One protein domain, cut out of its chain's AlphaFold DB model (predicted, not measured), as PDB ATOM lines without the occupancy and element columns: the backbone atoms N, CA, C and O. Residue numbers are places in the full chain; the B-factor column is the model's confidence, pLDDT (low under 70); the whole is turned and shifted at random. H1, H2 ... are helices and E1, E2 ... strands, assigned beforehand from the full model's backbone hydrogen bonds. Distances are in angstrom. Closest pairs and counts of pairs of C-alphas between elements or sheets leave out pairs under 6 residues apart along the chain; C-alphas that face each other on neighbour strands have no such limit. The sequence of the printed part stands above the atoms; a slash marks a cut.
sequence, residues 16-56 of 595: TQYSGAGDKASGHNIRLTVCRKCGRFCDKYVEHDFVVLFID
ATOM      1  N   THR A  16      12.572 -18.455  37.719       86.44
ATOM      2  CA  THR A  16      12.585 -17.056  38.167       86.44
ATOM      3  C   THR A  16      13.176 -16.187  37.065       86.44
ATOM      4  O   THR A  16      14.177 -16.570  36.461       86.44
ATOM      5  N   GLN A  17      12.541 -15.053  36.766       80.75
ATOM      6  CA  GLN A  17      13.043 -14.091  35.785       80.75
ATOM      7  C   GLN A  17      14.022 -13.135  36.462       80.75
ATOM      8  O   GLN A  17      13.692 -12.586  37.515       80.75
ATOM      9  N   TYR A  18      15.178 -12.888  35.850       72.50
ATOM     10  CA  TYR A  18      16.061 -11.798  36.261       72.50
ATOM     11  C   TYR A  18      15.895 -10.610  35.311       72.50
ATOM     12  O   TYR A  18      16.084 -10.736  34.102       72.50
ATOM     13  N   SER A  19      15.571  -9.437  35.853       58.00
ATOM     14  CA  SER A  19      15.671  -8.170  35.127       58.00
ATOM     15  C   SER A  19      17.113  -7.666  35.216       58.00
ATOM     16  O   SER A  19      17.467  -6.932  36.137       58.00
ATOM     17  N   GLY A  20      17.970  -8.107  34.296       54.31
ATOM     18  CA  GLY A  20      19.294  -7.515  34.114       54.31
ATOM     19  C   GLY A  20      19.170  -6.186  33.372       54.31
ATOM     20  O   GLY A  20      18.720  -6.163  32.230       54.31
ATOM     21  N   ALA A  21      19.539  -5.082  34.020       52.31
ATOM     22  CA  ALA A  21      19.734  -3.795  33.364       52.31
ATOM     23  C   ALA A  21      20.904  -3.913  32.370       52.31
ATOM     24  O   ALA A  21      22.021  -4.189  32.794       52.31
ATOM     25  N   GLY A  22      20.660  -3.735  31.069       51.06
ATOM     26  CA  GLY A  22      21.750  -3.659  30.092       51.06
ATOM     27  C   GLY A  22      21.350  -3.837  28.635       51.06
ATOM     28  O   GLY A  22      21.613  -2.944  27.845       51.06
ATOM     29  N   ASP A  23      20.660  -4.920  28.273       46.50
ATOM     30  CA  ASP A  23      20.477  -5.263  26.857       46.50
ATOM     31  C   ASP A  23      19.018  -5.541  26.507       46.50
ATOM     32  O   ASP A  23      18.447  -6.575  26.844       46.50
ATOM     33  N   LYS A  24      18.408  -4.610  25.764       53.03
ATOM     34  CA  LYS A  24      17.083  -4.786  25.142       53.03
ATOM     35  C   LYS A  24      17.117  -5.702  23.903       53.03
ATOM     36  O   LYS A  24      16.084  -5.867  23.263       53.03
ATOM     37  N   ALA A  25      18.275  -6.278  23.563       53.84
ATOM     38  CA  ALA A  25      18.482  -7.073  22.349       53.84
ATOM     39  C   ALA A  25      18.569  -8.597  22.581       53.84
ATOM     40  O   ALA A  25      18.422  -9.356  21.628       53.84
ATOM     41  N   SER A  26      18.749  -9.070  23.819       49.56
ATOM     42  CA  SER A  26      18.787 -10.503  24.153       49.56
ATOM     43  C   SER A  26      17.654 -10.856  25.114       49.56
ATOM     44  O   SER A  26      17.430 -10.138  26.084       49.56
ATOM     45  N   GLY A  27      16.926 -11.938  24.830       54.38
ATOM     46  CA  GLY A  27      15.714 -12.351  25.543       54.38
ATOM     47  C   GLY A  27      15.832 -12.466  27.070       54.38
ATOM     48  O   GLY A  27      16.901 -12.416  27.669       54.38
ATOM     49  N   HIS A  28      14.680 -12.606  27.722       57.38
ATOM     50  CA  HIS A  28      14.567 -12.695  29.175       57.38
ATOM     51  C   HIS A  28      15.413 -13.840  29.764       57.38
ATOM     52  O   HIS A  28      15.092 -15.008  29.567       57.38
ATOM     53  N   ASN A  29      16.446 -13.513  30.548       73.12
ATOM     54  CA  ASN A  29      17.226 -14.507  31.289       73.12
ATOM     55  C   ASN A  29      16.369 -15.125  32.407       73.12
ATOM     56  O   ASN A  29      16.018 -14.458  33.390       73.12
ATOM     57  N   ILE A  30      16.026 -16.405  32.253       83.12
ATOM     58  CA  ILE A  30      15.321 -17.203  33.259       83.12
ATOM     59  C   ILE A  30      16.303 -18.129  33.978       83.12
ATOM     60  O   ILE A  30      17.266 -18.614  33.394       83.12
ATOM     61  N   ARG A  31      16.069 -18.376  35.267       85.69
ATOM     62  CA  ARG A  31      16.792 -19.386  36.048       85.69
ATOM     63  C   ARG A  31      15.822 -20.454  36.515       85.69
ATOM     64  O   ARG A  31      14.879 -20.136  37.248       85.69
ATOM     65  N   LEU A  32      16.075 -21.704  36.136       90.25
ATOM     66  CA  LEU A  32      15.284 -22.851  36.574       90.25
ATOM     67  C   LEU A  32      15.390 -23.066  38.088       90.25
ATOM     68  O   LEU A  32      16.470 -23.021  38.684       90.25
ATOM     69  N   THR A  33      14.252 -23.339  38.718       92.25
ATOM     70  CA  THR A  33      14.184 -23.676  40.140       92.25
ATOM     71  C   THR A  33      14.779 -25.066  40.365       92.25
ATOM     72  O   THR A  33      14.438 -26.014  39.661       92.25
ATOM     73  N   VAL A  34      15.624 -25.221  41.386       92.50
ATOM     74  CA  VAL A  34      16.123 -26.530  41.835       92.50
ATOM     75  C   VAL A  34      15.181 -27.103  42.892       92.50
ATOM     76  O   VAL A  34      14.786 -26.420  43.842       92.50
ATOM     77  N   CYS A  35      14.801 -28.370  42.739       93.38
ATOM     78  CA  CYS A  35      13.892 -29.036  43.655       93.38
ATOM     79  C   CYS A  35      14.588 -29.332  44.986       93.38
ATOM     80  O   CYS A  35      15.550 -30.095  45.040       93.38
ATOM     81  N   ARG A  36      14.034 -28.819  46.088       92.56
ATOM     82  CA  ARG A  36      14.572 -29.040  47.443       92.56
ATOM     83  C   ARG A  36      14.548 -30.504  47.898       92.56
ATOM     84  O   ARG A  36      15.271 -30.851  48.818       92.56
ATOM     85  N   LYS A  37      13.713 -31.347  47.279       91.56
ATOM     86  CA  LYS A  37      13.565 -32.762  47.652       91.56
ATOM     87  C   LYS A  37      14.573 -33.673  46.947       91.56
ATOM     88  O   LYS A  37      15.098 -34.575  47.581       91.56
ATOM     89  N   CYS A  38      14.807 -33.480  45.647       92.88
ATOM     90  CA  CYS A  38      15.666 -34.372  44.855       92.88
ATOM     91  C   CYS A  38      16.953 -33.723  44.329       92.88
ATOM     92  O   CYS A  38      17.741 -34.407  43.685       92.88
ATOM     93  N   GLY A  39      17.154 -32.418  44.532       90.94
ATOM     94  CA  GLY A  39      18.348 -31.693  44.085       90.94
ATOM     95  C   GLY A  39      18.460 -31.469  42.571       90.94
ATOM     96  O   GLY A  39      19.390 -30.808  42.129       90.94
ATOM     97  N   ARG A  40      17.524 -31.984  41.764       92.69
ATOM     98  CA  ARG A  40      17.472 -31.774  40.305       92.69
ATOM     99  C   ARG A  40      16.666 -30.525  39.950       92.69
ATOM    100  O   ARG A  40      15.862 -30.056  40.758       92.69
ATOM    101  N   PHE A  41      16.828 -30.012  38.730       93.38
ATOM    102  CA  PHE A  41      15.951 -28.960  38.210       93.38
ATOM    103  C   PHE A  41      14.486 -29.408  38.230       93.38
ATOM    104  O   PHE A  41      14.160 -30.546  37.889       93.38
ATOM    105  N   CYS A  42      13.604 -28.515  38.683       91.88
ATOM    106  CA  CYS A  42      12.185 -28.804  38.856       91.88
ATOM    107  C   CYS A  42      11.530 -29.199  37.540       91.88
ATOM    108  O   CYS A  42      10.758 -30.152  37.527       91.88
ATOM    109  N   ASP A  43      11.840 -28.491  36.459       93.19
ATOM    110  CA  ASP A  43      11.334 -28.807  35.135       93.19
ATOM    111  C   ASP A  43      12.289 -28.282  34.061       93.19
ATOM    112  O   ASP A  43      12.379 -27.077  33.847       93.19
ATOM    113  N   LYS A  44      13.023 -29.193  33.415       90.81
ATOM    114  CA  LYS A  44      13.976 -28.848  32.351       90.81
ATOM    115  C   LYS A  44      13.289 -28.461  31.037       90.81
ATOM    116  O   LYS A  44      13.865 -27.730  30.245       90.81
ATOM    117  N   TYR A  45      12.054 -28.919  30.805       91.38
ATOM    118  CA  TYR A  45      11.369 -28.693  29.529       91.38
ATOM    119  C   TYR A  45      10.852 -27.263  29.371       91.38
ATOM    120  O   TYR A  45      10.410 -26.901  28.291       91.38
ATOM    121  N   VAL A  46      10.953 -26.436  30.415       87.56
ATOM    122  CA  VAL A  46      10.696 -24.991  30.331       87.56
ATOM    123  C   VAL A  46      11.609 -24.310  29.301       87.56
ATOM    124  O   VAL A  46      11.193 -23.333  28.689       87.56
ATOM    125  N   GLU A  47      12.828 -24.819  29.105       85.94
ATOM    126  CA  GLU A  47      13.822 -24.268  28.169       85.94
ATOM    127  C   GLU A  47      13.896 -25.038  26.842       85.94
ATOM    128  O   GLU A  47      14.592 -24.618  25.922       85.94
ATOM    129  N   HIS A  48      13.221 -26.185  26.737       85.31
ATOM    130  CA  HIS A  48      13.313 -27.047  25.561       85.31
ATOM    131  C   HIS A  48      12.308 -26.630  24.480       85.31
ATOM    132  O   HIS A  48      11.173 -26.265  24.779       85.31
ATOM    133  N   ASP A  49      12.706 -26.771  23.215       85.38
ATOM    134  CA  ASP A  49      11.813 -26.589  22.067       85.38
ATOM    135  C   ASP A  49      10.865 -27.794  21.886       85.38
ATOM    136  O   ASP A  49      11.158 -28.924  22.300       85.38
ATOM    137  N   PHE A  50       9.734 -27.568  21.220       81.38
ATOM    138  CA  PHE A  50       8.661 -28.527  20.969       81.38
ATOM    139  C   PHE A  50       9.141 -29.828  20.317       81.38
ATOM    140  O   PHE A  50       8.583 -30.884  20.610       81.38
ATOM    141  N   VAL A  51      10.190 -29.787  19.487       81.00
ATOM    142  CA  VAL A  51      10.769 -30.989  18.858       81.00
ATOM    143  C   VAL A  51      11.328 -31.950  19.908       81.00
ATOM    144  O   VAL A  51      11.073 -33.152  19.851       81.00
ATOM    145  N   VAL A  52      12.041 -31.433  20.912       85.94
ATOM    146  CA  VAL A  52      12.607 -32.261  21.988       85.94
ATOM    147  C   VAL A  52      11.495 -32.813  22.875       85.94
ATOM    148  O   VAL A  52      11.540 -33.982  23.256       85.94
ATOM    149  N   LEU A  53      10.469 -32.002  23.163       85.56
ATOM    150  CA  LEU A  53       9.287 -32.468  23.892       85.56
ATOM    151  C   LEU A  53       8.576 -33.593  23.126       85.56
ATOM    152  O   LEU A  53       8.182 -34.579  23.740       85.56
ATOM    153  N   PHE A  54       8.441 -33.474  21.803       81.50
ATOM    154  CA  PHE A  54       7.817 -34.495  20.964       81.50
ATOM    155  C   PHE A  54       8.608 -35.809  20.970       81.50
ATOM    156  O   PHE A  54       8.024 -36.864  21.205       81.50
ATOM    157  N   ILE A  55       9.932 -35.758  20.792       83.25
ATOM    158  CA  ILE A  55      10.786 -36.958  20.834       83.25
ATOM    159  C   ILE A  55      10.681 -37.646  22.198       83.25
ATOM    160  O   ILE A  55      10.451 -38.851  22.272       83.25
ATOM    161  N   ASP A  56      10.804 -36.890  23.290       87.44
ATOM    162  CA  ASP A  56      10.727 -37.460  24.635       87.44
ATOM    163  C   ASP A  56       9.323 -37.995  24.964       87.44
ATOM    164  O   ASP A  56       9.195 -38.914  25.779       87.44
TER     165      ASP A  56
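AT A GLANCE: This is residues 16 to 56 of the 595 residues of the protein "6-phosphogluconate dehydrogenase 2" of Cordyceps militaris (UniProt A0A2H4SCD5). With little regular structure, this is a flat, winding chain: an open loop of residues 16 to 29 returns to the short strand E1, a second long stretch turns back near Lys 37, and the small helix H1 ends the printed part. The printed part has 41 residues with one named strand, then one named helix; the class is mixed, with only 10 residues in named elements. It is only just loose, close to extended, with a radius of gyration of the C-alphas of 13.4 A and spans of 34 by 29 by 8 A.

IN THESE COORDINATES: Start at C-alpha 16, (12.585, -17.056, 38.167). Find E1, residues 30 to 32, from C-alpha 30 at (15.321, -17.203, 33.259), 6.5 A long. H1, residues 50 to 56, runs 9.9 A to C-alpha 56 at (10.727, -37.460, 24.635).

HOW THE PARTS SIT: Residues 16 to 17 pair antiparallel with residues 30 to 31 of E1, which pairs with no named strand. Residues 21 to 27 stand free. E1 and H1 are apart. In H1 every O i to N i+4 pair is within hydrogen-bond range.

THE WHOLE: The C-alphas farthest apart, of Ala 21 and Ile 55, are 36.6 A apart. The printed part has no cut; the link from E1 to H1, 17 residues, is long. Look for pLDDT under 70 at residues 19 to 28.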